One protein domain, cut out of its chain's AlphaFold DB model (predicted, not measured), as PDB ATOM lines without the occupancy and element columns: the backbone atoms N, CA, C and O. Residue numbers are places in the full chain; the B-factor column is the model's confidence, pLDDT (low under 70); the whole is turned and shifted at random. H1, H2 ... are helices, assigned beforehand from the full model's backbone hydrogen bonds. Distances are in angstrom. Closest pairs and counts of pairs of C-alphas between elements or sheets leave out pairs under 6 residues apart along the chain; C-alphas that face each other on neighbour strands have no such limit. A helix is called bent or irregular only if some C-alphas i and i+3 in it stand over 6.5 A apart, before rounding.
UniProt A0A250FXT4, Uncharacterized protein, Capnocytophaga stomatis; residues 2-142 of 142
ATOM      1  N   LYS A   2     -45.611 -13.006  -3.074       64.62
ATOM      2  CA  LYS A   2     -45.769 -12.362  -4.405       64.62
ATOM      3  C   LYS A   2     -46.264 -10.905  -4.329       64.62
ATOM      4  O   LYS A   2     -45.695 -10.035  -4.972       64.62
ATOM      5  N   ASN A   3     -47.262 -10.624  -3.490       68.81
ATOM      6  CA  ASN A   3     -47.850  -9.279  -3.382       68.81
ATOM      7  C   ASN A   3     -46.911  -8.248  -2.736       68.81
ATOM      8  O   ASN A   3     -46.970  -7.074  -3.079       68.81
ATOM      9  N   SER A   4     -46.023  -8.686  -1.843       68.12
ATOM     10  CA  SER A   4     -45.046  -7.817  -1.176       68.12
ATOM     11  C   SER A   4     -43.975  -7.289  -2.136       68.12
ATOM     12  O   SER A   4     -43.548  -6.147  -2.005       68.12
ATOM     13  N   LEU A   5     -43.580  -8.088  -3.136       78.19
ATOM     14  CA  LEU A   5     -42.636  -7.668  -4.181       78.19
ATOM     15  C   LEU A   5     -43.246  -6.635  -5.137       78.19
ATOM     16  O   LEU A   5     -42.530  -5.779  -5.642       78.19
ATOM     17  N   ILE A   6     -44.565  -6.690  -5.354       78.56
ATOM     18  CA  ILE A   6     -45.271  -5.738  -6.219       78.56
ATOM     19  C   ILE A   6     -45.187  -4.325  -5.639       78.56
ATOM     20  O   ILE A   6     -44.820  -3.406  -6.362       78.56
ATOM     21  N   GLY A   7     -45.483  -4.151  -4.345       70.25
ATOM     22  CA  GLY A   7     -45.412  -2.837  -3.699       70.25
ATOM     23  C   GLY A   7     -44.025  -2.214  -3.848       70.25
ATOM     24  O   GLY A   7     -43.896  -1.123  -4.401       70.25
ATOM     25  N   ILE A   8     -42.989  -2.954  -3.440       77.06
ATOM     26  CA  ILE A   8     -41.582  -2.529  -3.542       77.06
ATOM     27  C   ILE A   8     -41.212  -2.194  -4.994       77.06
ATOM     28  O   ILE A   8     -40.621  -1.148  -5.255       77.06
ATOM     29  N   GLY A   9     -41.601  -3.048  -5.945       76.25
ATOM     30  CA  GLY A   9     -41.329  -2.841  -7.365       76.25
ATOM     31  C   GLY A   9     -41.946  -1.556  -7.916       76.25
ATOM     32  O   GLY A   9     -41.278  -0.842  -8.655       76.25
ATOM     33  N   LEU A  10     -43.182  -1.222  -7.528       81.31
ATOM     34  CA  LEU A  10     -43.843   0.008  -7.979       81.31
ATOM     35  C   LEU A  10     -43.134   1.261  -7.465       81.31
ATOM     36  O   LEU A  10     -42.968   2.206  -8.226       81.31
ATOM     37  N   TYR A  11     -42.673   1.258  -6.215       78.50
ATOM     38  CA  TYR A  11     -41.929   2.389  -5.656       78.50
ATOM     39  C   TYR A  11     -40.570   2.589  -6.313       78.50
ATOM     40  O   TYR A  11     -40.213   3.715  -6.658       78.50
ATOM     41  N   LEU A  12     -39.833   1.498  -6.545       79.88
ATOM     42  CA  LEU A  12     -38.566   1.556  -7.272       79.88
ATOM     43  C   LEU A  12     -38.780   2.056  -8.704       79.88
ATOM     44  O   LEU A  12     -38.054   2.940  -9.149       79.88
ATOM     45  N   LEU A  13     -39.815   1.567  -9.395       80.25
ATOM     46  CA  LEU A  13     -40.200   2.059 -10.720       80.25
ATOM     47  C   LEU A  13     -40.485   3.559 -10.703       80.25
ATOM     48  O   LEU A  13     -39.955   4.282 -11.539       80.25
ATOM     49  N   THR A  14     -41.268   4.050  -9.741       77.38
ATOM     50  CA  THR A  14     -41.526   5.492  -9.640       77.38
ATOM     51  C   THR A  14     -40.279   6.299  -9.321       77.38
ATOM     52  O   THR A  14     -40.121   7.383  -9.871       77.38
ATOM     53  N   GLY A  15     -39.373   5.769  -8.498       71.75
ATOM     54  CA  GLY A  15     -38.109   6.430  -8.183       71.75
ATOM     55  C   GLY A  15     -37.164   6.508  -9.380       71.75
ATOM     56  O   GLY A  15     -36.477   7.508  -9.540       71.75
ATOM     57  N   ILE A  16     -37.163   5.489 -10.245       72.38
ATOM     58  CA  ILE A  16     -36.375   5.477 -11.484       72.38
ATOM     59  C   ILE A  16     -36.979   6.434 -12.518       72.38
ATOM     60  O   ILE A  16     -36.261   7.241 -13.099       72.38
ATOM     61  N   VAL A  17     -38.295   6.360 -12.747       70.12
ATOM     62  CA  VAL A  17     -38.975   7.162 -13.783       70.12
ATOM     63  C   VAL A  17     -38.977   8.651 -13.436       70.12
ATOM     64  O   VAL A  17     -38.847   9.483 -14.327       70.12
ATOM     65  N   PHE A  18     -39.095   8.990 -12.151       68.81
ATOM     66  CA  PHE A  18     -39.141  10.371 -11.667       68.81
ATOM     67  C   PHE A  18     -37.886  10.753 -10.879       68.81
ATOM     68  O   PHE A  18     -37.941  11.580  -9.968       68.81
ATOM     69  N   TYR A  19     -36.738  10.171 -11.234       64.94
ATOM     70  CA  TYR A  19     -35.455  10.586 -10.681       64.94
ATOM     71  C   TYR A  19     -35.210  12.070 -11.008       64.94
ATOM     72  O   TYR A  19     -35.232  12.463 -12.173       64.94
ATOM     73  N   GLY A  20     -35.054  12.910  -9.979       59.06
ATOM     74  CA  GLY A  20     -34.977  14.375 -10.115       59.06
ATOM     75  C   GLY A  20     -36.328  15.115 -10.136       59.06
ATOM     76  O   GLY A  20     -36.345  16.339 -10.109       59.06
ATOM     77  N   TYR A  21     -37.461  14.399 -10.108       69.81
ATOM     78  CA  TYR A  21     -38.829  14.946 -10.103       69.81
ATOM     79  C   TYR A  21     -39.611  14.482  -8.866       69.81
ATOM     80  O   TYR A  21     -40.667  13.845  -8.951       69.81
ATOM     81  N   GLN A  22     -39.078  14.796  -7.683       71.31
ATOM     82  CA  GLN A  22     -39.583  14.270  -6.409       71.31
ATOM     83  C   GLN A  22     -41.060  14.612  -6.151       71.31
ATOM     84  O   GLN A  22     -41.792  13.775  -5.621       71.31
ATOM     85  N   GLY A  23     -41.527  15.784  -6.604       72.56
ATOM     86  CA  GLY A  23     -42.924  16.209  -6.460       72.56
ATOM     87  C   GLY A  23     -43.942  15.287  -7.147       72.56
ATOM     88  O   GLY A  23     -45.072  15.161  -6.678       72.56
ATOM     89  N   TYR A  24     -43.549  14.583  -8.214       80.25
ATOM     90  CA  TYR A  24     -44.427  13.669  -8.959       80.25
ATOM     91  C   TYR A  24     -44.274  12.200  -8.559       80.25
ATOM     92  O   TYR A  24     -45.123  11.376  -8.917       80.25
ATOM     93  N   MET A  25     -43.243  11.862  -7.783       85.50
ATOM     94  CA  MET A  25     -42.968  10.486  -7.371       85.50
ATOM     95  C   MET A  25     -44.106   9.914  -6.512       85.50
ATOM     96  O   MET A  25     -44.628   8.844  -6.828       85.50
ATOM     97  N   LEU A  26     -44.556  10.649  -5.487       87.12
ATOM     98  CA  LEU A  26     -45.650  10.215  -4.608       87.12
ATOM     99  C   LEU A  26     -46.993  10.075  -5.357       87.12
ATOM    100  O   LEU A  26     -47.579   8.992  -5.292       87.12
ATOM    101  N   PRO A  27     -47.491  11.088  -6.097       88.44
ATOM    102  CA  PRO A  27     -48.743  10.970  -6.851       88.44
ATOM    103  C   PRO A  27     -48.748   9.788  -7.825       88.44
ATOM    104  O   PRO A  27     -49.722   9.036  -7.895       88.44
ATOM    105  N   THR A  28     -47.637   9.584  -8.538       88.06
ATOM    106  CA  THR A  28     -47.489   8.470  -9.482       88.06
ATOM    107  C   THR A  28     -47.482   7.131  -8.751       88.06
ATOM    108  O   THR A  28     -48.154   6.191  -9.177       88.06
ATOM    109  N   PHE A  29     -46.769   7.043  -7.626       90.12
ATOM    110  CA  PHE A  29     -46.719   5.832  -6.813       90.12
ATOM    111  C   PHE A  29     -48.117   5.438  -6.334       90.12
ATOM    112  O   PHE A  29     -48.523   4.286  -6.491       90.12
ATOM    113  N   LEU A  30     -48.889   6.402  -5.828       91.69
ATOM    114  CA  LEU A  30     -50.260   6.181  -5.370       91.69
ATOM    115  C   LEU A  30     -51.183   5.743  -6.512       91.69
ATOM    116  O   LEU A  30     -51.973   4.814  -6.328       91.69
ATOM    117  N   LEU A  31     -51.066   6.359  -7.693       91.00
ATOM    118  CA  LEU A  31     -51.849   5.992  -8.876       91.00
ATOM    119  C   LEU A  31     -51.567   4.549  -9.313       91.00
ATOM    120  O   LEU A  31     -52.492   3.754  -9.494       91.00
ATOM    121  N   LEU A  32     -50.288   4.193  -9.446       89.00
ATOM    122  CA  LEU A  32     -49.871   2.849  -9.838       89.00
ATOM    123  C   LEU A  32     -50.282   1.807  -8.794       89.00
ATOM    124  O   LEU A  32     -50.815   0.754  -9.149       89.00
ATOM    125  N   MET A  33     -50.103   2.116  -7.507       90.56
ATOM    126  CA  MET A  33     -50.537   1.259  -6.406       90.56
ATOM    127  C   MET A  33     -52.050   1.022  -6.468       90.56
ATOM    128  O   MET A  33     -52.488  -0.129  -6.397       90.56
ATOM    129  N   ALA A  34     -52.847   2.073  -6.685       90.44
ATOM    130  CA  ALA A  34     -54.296   1.974  -6.823       90.44
ATOM    131  C   ALA A  34     -54.708   1.089  -8.009       90.44
ATOM    132  O   ALA A  34     -55.537   0.191  -7.844       90.44
ATOM    133  N   MET A  35     -54.112   1.302  -9.189       90.06
ATOM    134  CA  MET A  35     -54.417   0.531 -10.399       90.06
ATOM    135  C   MET A  35     -54.063  -0.945 -10.234       90.06
ATOM    136  O   MET A  35     -54.909  -1.816 -10.454       90.06
ATOM    137  N   VAL A  36     -52.828  -1.239  -9.823       89.62
ATOM    138  CA  VAL A  36     -52.340  -2.614  -9.685       89.62
ATOM    139  C   VAL A  36     -53.117  -3.354  -8.605       89.62
ATOM    140  O   VAL A  36     -53.542  -4.490  -8.829       89.62
ATOM    141  N   SER A  37     -53.383  -2.708  -7.468       89.56
ATOM    142  CA  SER A  37     -54.183  -3.301  -6.398       89.56
ATOM    143  C   SER A  37     -55.613  -3.575  -6.861       89.56
ATOM    144  O   SER A  37     -56.107  -4.692  -6.714       89.56
ATOM    145  N   PHE A  38     -56.277  -2.600  -7.486       89.00
ATOM    146  CA  PHE A  38     -57.636  -2.785  -7.992       89.00
ATOM    147  C   PHE A  38     -57.716  -3.953  -8.982       89.00
ATOM    148  O   PHE A  38     -58.552  -4.843  -8.827       89.00
ATOM    149  N   LEU A  39     -56.811  -4.013  -9.963       88.19
ATOM    150  CA  LEU A  39     -56.783  -5.097 -10.948       88.19
ATOM    151  C   LEU A  39     -56.492  -6.466 -10.318       88.19
ATOM    152  O   LEU A  39     -57.108  -7.454 -10.722       88.19
ATOM    153  N   SER A  40     -55.614  -6.514  -9.314       87.25
ATOM    154  CA  SER A  40     -55.203  -7.749  -8.631       87.25
ATOM    155  C   SER A  40     -56.270  -8.308  -7.685       87.25
ATOM    156  O   SER A  40     -56.314  -9.519  -7.452       87.25
ATOM    157  N   PHE A  41     -57.127  -7.443  -7.131       88.38
ATOM    158  CA  PHE A  41     -58.079  -7.804  -6.077       88.38
ATOM    159  C   PHE A  41     -59.560  -7.704  -6.486       88.38
ATOM    160  O   PHE A  41     -60.403  -8.244  -5.775       88.38
ATOM    161  N   LYS A  42     -59.912  -7.120  -7.646       85.69
ATOM    162  CA  LYS A  42     -61.317  -6.909  -8.082       85.69
ATOM    163  C   LYS A  42     -62.207  -8.159  -8.161       85.69
ATOM    164  O   LYS A  42     -63.423  -8.016  -8.207       85.69
ATOM    165  N   LYS A  43     -61.624  -9.358  -8.250       86.38
ATOM    166  CA  LYS A  43     -62.340 -10.648  -8.340       86.38
ATOM    167  C   LYS A  43     -62.126 -11.544  -7.113       86.38
ATOM    168  O   LYS A  43     -62.523 -12.702  -7.146       86.38
ATOM    169  N   LYS A  44     -61.456 -11.045  -6.073       86.56
ATOM    170  CA  LYS A  44     -61.093 -11.831  -4.889       86.56
ATOM    171  C   LYS A  44     -62.072 -11.618  -3.744       86.56
ATOM    172  O   LYS A  44     -62.780 -10.612  -3.686       86.56
ATOM    173  N   GLU A  45     -62.082 -12.560  -2.809       87.75
ATOM    174  CA  GLU A  45     -62.897 -12.454  -1.605       87.75
ATOM    175  C   GLU A  45     -62.400 -11.348  -0.666       87.75
ATOM    176  O   GLU A  45     -61.217 -11.009  -0.623       87.75
ATOM    177  N   ARG A  46     -63.298 -10.807   0.168       84.62
ATOM    178  CA  ARG A  46     -62.989  -9.675   1.065       84.62
ATOM    179  C   ARG A  46     -61.808  -9.950   1.997       84.62
ATOM    180  O   ARG A  46     -60.980  -9.067   2.220       84.62
ATOM    181  N   LYS A  47     -61.738 -11.165   2.551       87.00
ATOM    182  CA  LYS A  47     -60.665 -11.573   3.468       87.00
ATOM    183  C   LYS A  47     -59.317 -11.610   2.747       87.00
ATOM    184  O   LYS A  47     -58.323 -11.115   3.281       87.00
ATOM    185  N   GLU A  48     -59.306 -12.119   1.517       86.62
ATOM    186  CA  GLU A  48     -58.116 -12.151   0.667       86.62
ATOM    187  C   GLU A  48     -57.668 -10.759   0.243       86.62
ATOM    188  O   GLU A  48     -56.472 -10.490   0.218       86.62
ATOM    189  N   VAL A  49     -58.606  -9.859  -0.052       87.44
ATOM    190  CA  VAL A  49     -58.289  -8.469  -0.384       87.44
ATOM    191  C   VAL A  49     -57.644  -7.784   0.810       87.44
ATOM    192  O   VAL A  49     -56.579  -7.196   0.663       87.44
ATOM    193  N   ARG A  50     -58.268  -7.846   1.992       87.38
ATOM    194  CA  ARG A  50     -57.756  -7.157   3.184       87.38
ATOM    195  C   ARG A  50     -56.340  -7.621   3.515       87.38
ATOM    196  O   ARG A  50     -55.457  -6.794   3.721       87.38
ATOM    197  N   SER A  51     -56.130  -8.937   3.520       88.56
ATOM    198  CA  SER A  51     -54.807  -9.529   3.723       88.56
ATOM    199  C   SER A  51     -53.843  -9.133   2.600       88.56
ATOM    200  O   SER A  51     -52.725  -8.700   2.850       88.56
ATOM    201  N   GLY A  52     -54.288  -9.208   1.346       87.62
ATOM    202  CA  GLY A  52     -53.473  -8.911   0.177       87.62
ATOM    203  C   GLY A  52     -52.997  -7.462   0.101       87.62
ATOM    204  O   GLY A  52     -51.819  -7.249  -0.168       87.62
ATOM    205  N   LEU A  53     -53.874  -6.494   0.376       88.88
ATOM    206  CA  LEU A  53     -53.542  -5.069   0.453       88.88
ATOM    207  C   LEU A  53     -52.584  -4.786   1.610       88.88
ATOM    208  O   LEU A  53     -51.609  -4.060   1.435       88.88
ATOM    209  N   PHE A  54     -52.824  -5.395   2.774       89.00
ATOM    210  CA  PHE A  54     -51.921  -5.272   3.913       89.00
ATOM    211  C   PHE A  54     -50.517  -5.767   3.555       89.00
ATOM    212  O   PHE A  54     -49.554  -5.024   3.690       89.00
ATOM    213  N   TRP A  55     -50.392  -6.971   2.995       87.38
ATOM    214  CA  TRP A  55     -49.096  -7.542   2.614       87.38
ATOM    215  C   TRP A  55     -48.434  -6.871   1.405       87.38
ATOM    216  O   TRP A  55     -47.226  -7.016   1.231       87.38
ATOM    217  N   MET A  56     -49.195  -6.168   0.566       87.75
ATOM    218  CA  MET A  56     -48.652  -5.385  -0.547       87.75
ATOM    219  C   MET A  56     -48.006  -4.084  -0.058       87.75
ATOM    220  O   MET A  56     -46.951  -3.709  -0.562       87.75
ATOM    221  N   ASN A  57     -48.600  -3.438   0.949       86.88
ATOM    222  CA  ASN A  57     -48.151  -2.131   1.431       86.88
ATOM    223  C   ASN A  57     -47.251  -2.208   2.669       86.88
ATOM    224  O   ASN A  57     -46.356  -1.388   2.814       86.88
ATOM    225  N   LEU A  58     -47.427  -3.194   3.550       87.62
ATOM    226  CA  LEU A  58     -46.634  -3.307   4.778       87.62
ATOM    227  C   LEU A  58     -45.116  -3.263   4.523       87.62
ATOM    228  O   LEU A  58     -44.461  -2.441   5.154       87.62
ATOM    229  N   PRO A  59     -44.538  -4.042   3.586       84.69
ATOM    230  CA  PRO A  59     -43.089  -4.045   3.381       84.69
ATOM    231  C   PRO A  59     -42.550  -2.674   2.980       84.69
ATOM    232  O   PRO A  59     -41.481  -2.275   3.429       84.69
ATOM    233  N   ILE A  60     -43.300  -1.945   2.151       85.94
ATOM    234  CA  ILE A  60     -42.866  -0.650   1.640       85.94
ATOM    235  C   ILE A  60     -42.962   0.432   2.700       85.94
ATOM    236  O   ILE A  60     -42.045   1.228   2.847       85.94
ATOM    237  N   LEU A  61     -44.047   0.424   3.477       89.19
ATOM    238  CA  LEU A  61     -44.250   1.379   4.556       89.19
ATOM    239  C   LEU A  61     -43.268   1.118   5.692       89.19
ATOM    240  O   LEU A  61     -42.729   2.068   6.244       89.19
ATOM    241  N   SER A  62     -42.970  -0.149   5.991       87.19
ATOM    242  CA  SER A  62     -41.909  -0.511   6.928       87.19
ATOM    243  C   SER A  62     -40.544  -0.045   6.435       87.19
ATOM    244  O   SER A  62     -39.801   0.539   7.212       87.19
ATOM    245  N   LEU A  63     -40.216  -0.250   5.156       86.38
ATOM    246  CA  LEU A  63     -38.936   0.186   4.601       86.38
ATOM    247  C   LEU A  63     -38.804   1.713   4.611       86.38
ATOM    248  O   LEU A  63     -37.779   2.228   5.045       86.38
ATOM    249  N   LEU A  64     -39.849   2.434   4.203       86.00
ATOM    250  CA  LEU A  64     -39.907   3.893   4.271       86.00
ATOM    251  C   LEU A  64     -39.762   4.392   5.704       86.00
ATOM    252  O   LEU A  64     -38.942   5.260   5.962       86.00
ATOM    253  N   PHE A  65     -40.499   3.805   6.647       87.31
ATOM    254  CA  PHE A  65     -40.404   4.176   8.053       87.31
ATOM    255  C   PHE A  65     -38.990   3.951   8.594       87.31
ATOM    256  O   PHE A  65     -38.381   4.882   9.109       87.31
ATOM    257  N   VAL A  66     -38.429   2.754   8.409       85.81
ATOM    258  CA  VAL A  66     -37.091   2.406   8.904       85.81
ATOM    259  C   VAL A  66     -36.027   3.302   8.279       85.81
ATOM    260  O   VAL A  66     -35.264   3.915   9.012       85.81
ATOM    261  N   THR A  67     -35.991   3.436   6.951       80.69
ATOM    262  CA  THR A  67     -35.001   4.295   6.269       80.69
ATOM    263  C   THR A  67     -35.109   5.746   6.718       80.69
ATOM    264  O   THR A  67     -34.092   6.383   6.967       80.69
ATOM    265  N   SER A  68     -36.330   6.230   6.933       83.06
ATOM    266  CA  SER A  68     -36.577   7.587   7.400       83.06
ATOM    267  C   SER A  68     -36.111   7.866   8.833       83.06
ATOM    268  O   SER A  68     -35.903   9.023   9.166       83.06
ATOM    269  N   LEU A  69     -35.904   6.837   9.667       83.12
ATOM    270  CA  LEU A  69     -35.285   6.986  10.993       83.12
ATOM    271  C   LEU A  69     -33.763   7.158  10.912       83.12
ATOM    272  O   LEU A  69     -33.160   7.680  11.844       83.12
ATOM    273  N   PHE A  70     -33.143   6.707   9.821       80.62
ATOM    274  CA  PHE A  70     -31.694   6.790   9.602       80.62
ATOM    275  C   PHE A  70     -31.285   7.965   8.706       80.62
ATOM    276  O   PHE A  70     -30.101   8.168   8.455       80.62
ATOM    277  N   THR A  71     -32.255   8.730   8.217       72.25
ATOM    278  CA  THR A  71     -32.045   9.916   7.383       72.25
ATOM    279  C   THR A  71     -32.760  11.092   8.031       72.25
ATOM    280  O   THR A  71     -33.887  10.911   8.483       72.25
ATOM    281  N   ASP A  72     -32.230  12.314   7.959       66.62
ATOM    282  CA  ASP A  72     -32.938  13.538   8.406       66.62
ATOM    283  C   ASP A  72     -34.172  13.888   7.532       66.62
ATOM    284  O   ASP A  72     -34.690  15.000   7.526       66.62
ATOM    285  N   SER A  73     -34.663  12.919   6.758       72.19
ATOM    286  CA  SER A  73     -35.730  13.013   5.767       72.19
ATOM    287  C   SER A  73     -37.042  12.367   6.236       72.19
ATOM    288  O   SER A  73     -37.893  12.043   5.407       72.19
ATOM    289  N   PHE A  74     -37.257  12.198   7.548       77.38
ATOM    290  CA  PHE A  74     -38.526  11.689   8.109       77.38
ATOM    291  C   PHE A  74     -39.759  12.422   7.569       77.38
ATOM    292  O   PHE A  74     -40.779  11.822   7.222       77.38
ATOM    293  N   VAL A  75     -39.610  13.731   7.410       79.19
ATOM    294  CA  VAL A  75     -40.614  14.651   6.880       79.19
ATOM    295  C   VAL A  75     -41.078  14.253   5.466       79.19
ATOM    296  O   VAL A  75     -42.263  14.345   5.154       79.19
ATOM    297  N   ILE A  76     -40.184  13.701   4.639       77.75
ATOM    298  CA  ILE A  76     -40.467  13.247   3.266       77.75
ATOM    299  C   ILE A  76     -41.214  11.902   3.258       77.75
ATOM    300  O   ILE A  76     -42.013  11.639   2.357       77.75
ATOM    301  N   ALA A  77     -41.005  11.052   4.267       84.44
ATOM    302  CA  ALA A  77     -41.680   9.758   4.380       84.44
ATOM    303  C   ALA A  77     -43.137   9.881   4.865       84.44
ATOM    304  O   ALA A  77     -43.978   9.055   4.500       84.44
ATOM    305  N   LEU A  78     -43.462  10.922   5.641       86.56
ATOM    306  CA  LEU A  78     -44.797  11.147   6.215       86.56
ATOM    307  C   LEU A  78     -45.940  11.099   5.181       86.56
ATOM    308  O   LEU A  78     -46.898  10.352   5.404       86.56
ATOM    309  N   PRO A  79     -45.865  11.799   4.031       89.19
ATOM    310  CA  PRO A  79     -46.880  11.681   2.988       89.19
ATOM    311  C   PRO A  79     -47.105  10.236   2.523       89.19
ATOM    312  O   PRO A  79     -48.246   9.781   2.441       89.19
ATOM    313  N   TYR A  80     -46.046   9.462   2.286       88.56
ATOM    314  CA  TYR A  80     -46.191   8.063   1.872       88.56
ATOM    315  C   TYR A  80     -46.882   7.219   2.950       88.56
ATOM    316  O   TYR A  80     -47.750   6.402   2.626       88.56
ATOM    317  N   LEU A  81     -46.551   7.446   4.225       90.44
ATOM    318  CA  LEU A  81     -47.150   6.747   5.364       90.44
ATOM    319  C   LEU A  81     -48.644   7.054   5.542       90.44
ATOM    320  O   LEU A  81     -49.387   6.183   5.988       90.44
ATOM    321  N   ILE A  82     -49.099   8.248   5.156       92.00
ATOM    322  CA  ILE A  82     -50.500   8.675   5.290       92.00
ATOM    323  C   ILE A  82     -51.326   8.287   4.060       92.00
ATOM    324  O   ILE A  82     -52.397   7.688   4.180       92.00
ATOM    325  N   PHE A  83     -50.844   8.605   2.858       92.50
ATOM    326  CA  PHE A  83     -51.635   8.455   1.637       92.50
ATOM    327  C   PHE A  83     -51.746   6.997   1.169       92.50
ATOM    328  O   PHE A  83     -52.779   6.602   0.624       92.50
ATOM    329  N   THR A  84     -50.742   6.155   1.427       92.12
ATOM    330  CA  THR A  84     -50.764   4.743   0.998       92.12
ATOM    331  C   THR A  84     -51.865   3.922   1.699       92.12
ATOM    332  O   THR A  84     -52.610   3.204   1.015       92.12
ATOM    333  N   PRO A  85     -52.066   4.027   3.031       91.75
ATOM    334  CA  PRO A  85     -53.230   3.433   3.691       91.75
ATOM    335  C   PRO A  85     -54.569   3.949   3.151       91.75
ATOM    336  O   PRO A  85     -55.486   3.152   2.954       91.75
ATOM    337  N   LEU A  86     -54.685   5.248   2.852       93.44
ATOM    338  CA  LEU A  86     -55.918   5.832   2.308       93.44
ATOM    339  C   LEU A  86     -56.270   5.244   0.937       93.44
ATOM    340  O   LEU A  86     -57.410   4.831   0.717       93.44
ATOM    341  N   VAL A  87     -55.285   5.105   0.046       92.75
ATOM    342  CA  VAL A  87     -55.470   4.413  -1.239       92.75
ATOM    343  C   VAL A  87     -55.904   2.964  -1.017       92.75
ATOM    344  O   VAL A  87     -56.820   2.490  -1.684       92.75
ATOM    345  N   SER A  88     -55.321   2.269  -0.039       91.38
ATOM    346  CA  SER A  88     -55.701   0.886   0.289       91.38
ATOM    347  C   SER A  88     -57.166   0.775   0.718       91.38
ATOM    348  O   SER A  88     -57.872  -0.141   0.297       91.38
ATOM    349  N   ILE A  89     -57.647   1.727   1.525       91.06
ATOM    350  CA  ILE A  89     -59.049   1.803   1.952       91.06
ATOM    351  C   ILE A  89     -59.965   2.033   0.744       91.06
ATOM    352  O   ILE A  89     -60.979   1.347   0.599       91.06
ATOM    353  N   LEU A  90     -59.599   2.944  -0.161       90.81
ATOM    354  CA  LEU A  90     -60.371   3.187  -1.380       90.81
ATOM    355  C   LEU A  90     -60.405   1.961  -2.295       90.81
ATOM    356  O   LEU A  90     -61.476   1.611  -2.792       90.81
ATOM    357  N   VAL A  91     -59.279   1.267  -2.483       89.88
ATOM    358  CA  VAL A  91     -59.231   0.018  -3.263       89.88
ATOM    359  C   VAL A  91     -60.123  -1.049  -2.629       89.88
ATOM    360  O   VAL A  91     -60.859  -1.738  -3.337       89.88
ATOM    361  N   TYR A  92     -60.116  -1.166  -1.299       89.00
ATOM    362  CA  TYR A  92     -61.016  -2.071  -0.592       89.00
ATOM    363  C   TYR A  92     -62.493  -1.721  -0.847       89.00
ATOM    364  O   TYR A  92     -63.309  -2.613  -1.091       89.00
ATOM    365  N   TYR A  93     -62.850  -0.433  -0.864       86.62
ATOM    366  CA  TYR A  93     -64.208  -0.007  -1.210       86.62
ATOM    367  C   TYR A  93     -64.568  -0.246  -2.680       86.62
ATOM    368  O   TYR A  93     -65.717  -0.581  -2.962       86.62
ATOM    369  N   ALA A  94     -63.614  -0.153  -3.605       86.12
ATOM    370  CA  ALA A  94     -63.828  -0.344  -5.043       86.12
ATOM    371  C   ALA A  94     -64.325  -1.751  -5.427       86.12
ATOM    372  O   ALA A  94     -64.864  -1.958  -6.520       86.12
ATOM    373  N   ILE A  95     -64.147  -2.728  -4.535       82.00
ATOM    374  CA  ILE A  95     -64.652  -4.097  -4.708       82.00
ATOM    375  C   ILE A  95     -66.174  -4.124  -4.671       82.00
ATOM    376  O   ILE A  95     -66.789  -4.932  -5.361       82.00
ATOM    377  N   PHE A  96     -66.790  -3.212  -3.918       80.00
ATOM    378  CA  PHE A  96     -68.230  -3.029  -3.933       80.00
ATOM    379  C   PHE A  96     -68.610  -2.250  -5.199       80.00
ATOM    380  O   PHE A  96     -68.219  -1.086  -5.327       80.00
ATOM    381  N   PRO A  97     -69.390  -2.833  -6.129       76.00
ATOM    382  CA  PRO A  97     -69.737  -2.172  -7.388       76.00
ATOM    383  C   PRO A  97     -70.392  -0.802  -7.173       76.00
ATOM    384  O   PRO A  97     -70.072   0.156  -7.869       76.00
ATOM    385  N   THR A  98     -71.225  -0.693  -6.135       78.62
ATOM    386  CA  THR A  98     -71.927   0.531  -5.722       78.62
ATOM    387  C   THR A  98     -71.005   1.641  -5.219       78.62
ATOM    388  O   THR A  98     -71.400   2.802  -5.209       78.62
ATOM    389  N   LYS A  99     -69.769   1.321  -4.822       81.38
ATOM    390  CA  LYS A  99     -68.794   2.281  -4.285       81.38
ATOM    391  C   LYS A  99     -67.652   2.584  -5.257       81.38
ATOM    392  O   LYS A  99     -66.714   3.290  -4.897       81.38
ATOM    393  N   ARG A 100     -67.722   2.105  -6.506       81.75
ATOM    394  CA  ARG A 100     -66.679   2.358  -7.516       81.75
ATOM    395  C   ARG A 100     -66.528   3.832  -7.877       81.75
ATOM    396  O   ARG A 100     -65.408   4.279  -8.075       81.75
ATOM    397  N   ILE A 101     -67.619   4.597  -7.907       85.00
ATOM    398  CA  ILE A 101     -67.559   6.052  -8.138       85.00
ATOM    399  C   ILE A 101     -66.731   6.741  -7.044       85.00
ATOM    400  O   ILE A 101     -65.881   7.574  -7.350       85.00
ATOM    401  N   ILE A 102     -66.908   6.325  -5.784       86.00
ATOM    402  CA  ILE A 102     -66.139   6.837  -4.638       86.00
ATOM    403  C   ILE A 102     -64.656   6.479  -4.780       86.00
ATOM    404  O   ILE A 102     -63.801   7.293  -4.451       86.00
ATOM    405  N   PHE A 103     -64.337   5.294  -5.310       87.50
ATOM    406  CA  PHE A 103     -62.955   4.924  -5.614       87.50
ATOM    407  C   PHE A 103     -62.328   5.854  -6.658       87.50
ATOM    408  O   PHE A 103     -61.289   6.444  -6.382       87.50
ATOM    409  N   PHE A 104     -62.951   6.030  -7.826       85.44
ATOM    410  CA  PHE A 104     -62.365   6.855  -8.889       85.44
ATOM    411  C   PHE A 104     -62.242   8.330  -8.484       85.44
ATOM    412  O   PHE A 104     -61.174   8.919  -8.647       85.44
ATOM    413  N   GLY A 105     -63.293   8.908  -7.893       89.94
ATOM    414  CA  GLY A 105     -63.253  10.284  -7.393       89.94
ATOM    415  C   GLY A 105     -62.267  10.455  -6.235       89.94
ATOM    416  O   GLY A 105     -61.480  11.398  -6.220       89.94
ATOM    417  N   GLY A 106     -62.248   9.506  -5.297       90.12
ATOM    418  CA  GLY A 106     -61.350   9.533  -4.147       90.12
ATOM    419  C   GLY A 106     -59.876   9.420  -4.534       90.12
ATOM    420  O   GLY A 106     -59.054  10.139  -3.977       90.12
ATOM    421  N   ILE A 107     -59.529   8.574  -5.511       92.19
ATOM    422  CA  ILE A 107     -58.146   8.452  -5.993       92.19
ATOM    423  C   ILE A 107     -57.678   9.752  -6.647       92.19
ATOM    424  O   ILE A 107     -56.578  10.201  -6.345       92.19
ATOM    425  N   LEU A 108     -58.508  10.396  -7.474       91.19
ATOM    426  CA  LEU A 108     -58.165  11.690  -8.075       91.19
ATOM    427  C   LEU A 108     -57.902  12.761  -7.010       91.19
ATOM    428  O   LEU A 108     -56.883  13.448  -7.068       91.19
ATOM    429  N   ILE A 109     -58.777  12.857  -6.006       92.88
ATOM    430  CA  ILE A 109     -58.611  13.804  -4.898       92.88
ATOM    431  C   ILE A 109     -57.333  13.496  -4.110       92.88
ATOM    432  O   ILE A 109     -56.578  14.415  -3.810       92.88
ATOM    433  N   LEU A 110     -57.055  12.223  -3.803       92.75
ATOM    434  CA  LEU A 110     -55.844  11.839  -3.072       92.75
ATOM    435  C   LEU A 110     -54.568  12.125  -3.859       92.75
ATOM    436  O   LEU A 110     -53.600  12.569  -3.258       92.75
ATOM    437  N   ILE A 111     -54.551  11.903  -5.174       90.81
ATOM    438  CA  ILE A 111     -53.401  12.224  -6.030       90.81
ATOM    439  C   ILE A 111     -53.110  13.725  -5.962       90.81
ATOM    440  O   ILE A 111     -51.985  14.111  -5.643       90.81
ATOM    441  N   ILE A 112     -54.126  14.566  -6.168       89.88
ATOM    442  CA  ILE A 112     -53.979  16.026  -6.105       89.88
ATOM    443  C   ILE A 112     -53.535  16.461  -4.701       89.88
ATOM    444  O   ILE A 112     -52.554  17.188  -4.557       89.88
ATOM    445  N   ALA A 113     -54.206  15.973  -3.656       90.62
ATOM    446  CA  ALA A 113     -53.872  16.301  -2.274       90.62
ATOM    447  C   ALA A 113     -52.452  15.853  -1.901       90.62
ATOM    448  O   ALA A 113     -51.734  16.596  -1.241       90.62
ATOM    449  N   SER A 114     -52.024  14.671  -2.352       88.69
ATOM    450  CA  SER A 114     -50.680  14.149  -2.101       88.69
ATOM    451  C   SER A 114     -49.595  14.987  -2.769       88.69
ATOM    452  O   SER A 114     -48.569  15.236  -2.145       88.69
ATOM    453  N   PHE A 115     -49.840  15.482  -3.987       87.75
ATOM    454  CA  PHE A 115     -48.924  16.386  -4.677       87.75
ATOM    455  C   PHE A 115     -48.723  17.671  -3.868       87.75
ATOM    456  O   PHE A 115     -47.592  18.043  -3.560       87.75
ATOM    457  N   PHE A 116     -49.811  18.328  -3.459       86.31
ATOM    458  CA  PHE A 116     -49.717  19.559  -2.672       86.31
ATOM    459  C   PHE A 116     -49.110  19.324  -1.288       86.31
ATOM    460  O   PHE A 116     -48.232  20.077  -0.878       86.31
ATOM    461  N   ALA A 117     -49.530  18.268  -0.587       86.19
ATOM    462  CA  ALA A 117     -48.998  17.929   0.728       86.19
ATOM    463  C   ALA A 117     -47.492  17.647   0.666       86.19
ATOM    464  O   ALA A 117     -46.748  18.147   1.501       86.19
ATOM    465  N   PHE A 118     -47.033  16.893  -0.335       84.12
ATOM    466  CA  PHE A 118     -45.616  16.586  -0.494       84.12
ATOM    467  C   PHE A 118     -44.782  17.840  -0.763       84.12
ATOM    468  O   PHE A 118     -43.779  18.042  -0.084       84.12
ATOM    469  N   ASN A 119     -45.192  18.703  -1.696       81.69
ATOM    470  CA  ASN A 119     -44.449  19.931  -2.009       81.69
ATOM    471  C   ASN A 119     -44.432  20.913  -0.824       81.69
ATOM    472  O   ASN A 119     -43.386  21.464  -0.498       81.69
ATOM    473  N   LEU A 120     -45.559  21.061  -0.116       81.81
ATOM    474  CA  LEU A 120     -45.641  21.902   1.083       81.81
ATOM    475  C   LEU A 120     -44.692  21.420   2.189       81.81
ATOM    476  O   LEU A 120     -44.028  22.224   2.833       81.81
ATOM    477  N   ILE A 121     -44.648  20.106   2.414       80.38
ATOM    478  CA  ILE A 121     -43.890  19.488   3.506       80.38
ATOM    479  C   ILE A 121     -42.392  19.392   3.179       80.38
ATOM    480  O   ILE A 121     -41.560  19.551   4.067       80.38
ATOM    481  N   SER A 122     -42.040  19.139   1.918       73.50
ATOM    482  CA  SER A 122     -40.642  19.027   1.476       73.50
ATOM    483  C   SER A 122     -39.961  20.377   1.241       73.50
ATOM    484  O   SER A 122     -38.745  20.411   1.086       73.50
ATOM    485  N   GLY A 123     -40.714  21.480   1.197       68.56
ATOM    486  CA  GLY A 123     -40.171  22.795   0.848       68.56
ATOM    487  C   GLY A 123     -39.779  22.932  -0.628       68.56
ATOM    488  O   GLY A 123     -39.233  23.965  -1.006       68.56
ATOM    489  N   ASN A 124     -40.079  21.932  -1.469       62.88
ATOM    490  CA  ASN A 124     -39.909  22.027  -2.915       62.88
ATOM    491  C   ASN A 124     -40.981  22.956  -3.493       62.88
ATOM    492  O   ASN A 124     -42.129  22.565  -3.705       62.88
ATOM    493  N   THR A 125     -40.598  24.205  -3.747       55.09
ATOM    494  CA  THR A 125     -41.400  25.175  -4.506       55.09
ATOM    495  C   THR A 125     -41.262  24.978  -6.013       55.09
ATOM    496  O   THR A 125     -42.138  25.399  -6.769       55.09
ATOM    497  N   GLU A 126     -40.198  24.309  -6.455       53.34
ATOM    498  CA  GLU A 126     -39.960  23.988  -7.854       53.34
ATOM    499  C   GLU A 126     -40.317  22.522  -8.116       53.34
ATOM    500  O   GLU A 126     -39.804  21.602  -7.483       53.34
ATOM    501  N   ALA A 127     -41.200  22.285  -9.089       53.06
ATOM    502  CA  ALA A 127     -41.513  20.935  -9.564       53.06
ATOM    503  C   ALA A 127     -40.310  20.254 -10.259       53.06
ATOM    504  O   ALA A 127     -40.378  19.069 -10.595       53.06
ATOM    505  N   PHE A 128     -39.234  21.014 -10.484       46.94
ATOM    506  CA  PHE A 128     -38.015  20.645 -11.179       46.94
ATOM    507  C   PHE A 128     -36.810  21.233 -10.441       46.94
ATOM    508  O   PHE A 128     -36.735  22.444 -10.282       46.94
ATOM    509  N   ASP A 129     -35.861  20.395 -10.025       58.09
ATOM    510  CA  ASP A 129     -34.590  20.872  -9.480       58.09
ATOM    511  C   ASP A 129     -33.708  21.378 -10.635       58.09
ATOM    512  O   ASP A 129     -33.134  20.601 -11.406       58.09
ATOM    513  N   SER A 130     -33.634  22.701 -10.788       57.00
ATOM    514  CA  SER A 130     -32.906  23.375 -11.871       57.00
ATOM    515  C   SER A 130     -31.408  23.027 -11.928       57.00
ATOM    516  O   SER A 130     -30.797  23.116 -13.000       57.00
ATOM    517  N   SER A 131     -30.826  22.516 -10.834       59.91
ATOM    518  CA  SER A 131     -29.433  22.050 -10.782       59.91
ATOM    519  C   SER A 131     -29.157  20.840 -11.693       59.91
ATOM    520  O   SER A 131     -28.045  20.681 -12.220       59.91
ATOM    521  N   TYR A 132     -30.174  20.015 -11.971       58.91
ATOM    522  CA  TYR A 132     -30.066  18.903 -12.917       58.91
ATOM    523  C   TYR A 132     -29.901  19.391 -14.356       58.91
ATOM    524  O   TYR A 132     -29.087  18.842 -15.104       58.91
ATOM    525  N   TRP A 133     -30.626  20.442 -14.750       58.78
ATOM    526  CA  TRP A 133     -30.492  21.031 -16.083       58.78
ATOM    527  C   TRP A 133     -29.130  21.688 -16.277       58.78
ATOM    528  O   TRP A 133     -28.515  21.553 -17.337       58.78
ATOM    529  N   GLU A 134     -28.601  22.339 -15.243       62.84
ATOM    530  CA  GLU A 134     -27.237  22.861 -15.283       62.84
ATOM    531  C   GLU A 134     -26.192  21.755 -15.447       62.84
ATOM    532  O   GLU A 134     -25.261  21.893 -16.239       62.84
ATOM    533  N   THR A 135     -26.351  20.634 -14.747       65.12
ATOM    534  CA  THR A 135     -25.410  19.508 -14.837       65.12
ATOM    535  C   THR A 135     -25.485  18.823 -16.203       65.12
ATOM    536  O   THR A 135     -24.457  18.584 -16.838       65.12
ATOM    537  N   TYR A 136     -26.696  18.571 -16.705       64.81
ATOM    538  CA  TYR A 136     -26.916  17.997 -18.032       64.81
ATOM    539  C   TYR A 136     -26.394  18.915 -19.144       64.81
ATOM    540  O   TYR A 136     -25.661  18.473 -20.028       64.81
ATOM    541  N   SER A 137     -26.686  20.216 -19.073       64.50
ATOM    542  CA  SER A 137     -26.208  21.187 -20.064       64.50
ATOM    543  C   SER A 137     -24.685  21.356 -20.056       64.50
ATOM    544  O   SER A 137     -24.108  21.591 -21.116       64.50
ATOM    545  N   ARG A 138     -24.009  21.178 -18.910       70.62
ATOM    546  CA  ARG A 138     -22.535  21.114 -18.842       70.62
ATOM    547  C   ARG A 138     -21.965  19.838 -19.461       70.62
ATOM    548  O   ARG A 138     -20.892  19.902 -20.052       70.62
ATOM    549  N   LEU A 139     -22.651  18.702 -19.329       71.00
ATOM    550  CA  LEU A 139     -22.216  17.423 -19.903       71.00
ATOM    551  C   LEU A 139     -22.415  17.357 -21.420       71.00
ATOM    552  O   LEU A 139     -21.581  16.785 -22.106       71.00
ATOM    553  N   VAL A 140     -23.484  17.963 -21.946       72.50
ATOM    554  CA  VAL A 140     -23.788  17.991 -23.391       72.50
ATOM    555  C   VAL A 140     -22.976  19.053 -24.146       72.50
ATOM    556  O   VAL A 140     -22.802  18.951 -25.355       72.50
ATOM    557  N   LYS A 141     -22.475  20.087 -23.455       61.34
ATOM    558  CA  LYS A 141     -21.613  21.133 -24.043       61.34
ATOM    559  C   LYS A 141     -20.110  20.804 -24.021       61.34
ATOM    560  O   LYS A 141     -19.322  21.662 -24.419       61.34
ATOM    561  N   ARG A 142     -19.707  19.624 -23.544       51.62
ATOM    562  CA  ARG A 142     -18.343  19.086 -23.689       51.62
ATOM    563  C   ARG A 142     -18.289  18.110 -24.852       51.62
ATOM    564  O   ARG A 142     -17.229  18.092 -25.507       51.62
TER     565      ARG A 142
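Overview. This is residues 2 to 142 of the 142 residues of an uncharacterized protein of Capnocytophaga stomatis (UniProt A0A250FXT4). H5, H4 and H2 lie side by side in an up-and-down bundle with H3a; H1 packs on H2 and H3, and residues 133 to 142 stick out. The 141 printed residues hold six named helices: all helix. The whole is compact, radius of gyration of the C-alphas 16.7 A, spanning 58 by 31 by 28 A.

Along the chain. H5, residues 97 to 122, is 37.1 A long, from C-alpha (-69.737, -2.172, -7.388). H4 has residues 74 to 94, H2 22 to 41, H1 2 to 17, H6 130 to 140, ending at C-alpha (-23.788, 17.991, -23.391). H3, residues 46 to 69, assigned as one helix by its hydrogen bonds, is bent, C-alphas 56 and 59 being 6.9 A apart: arm H3a ends at 56, H3b begins at 59.

Arrangement. H5 and H4, a hairpin, touch at a shallow tilt of 7 degrees; C-alphas 94 and 100 come closest, 4.6 A. H6 touches no helix. Every O i to N i+4 pair of H3a, H3b and H6 is within hydrogen-bond range.

Size, cuts and confidence. The printed part has no cut; 25 residues have pLDDT under 70, among them residues 123 to 137.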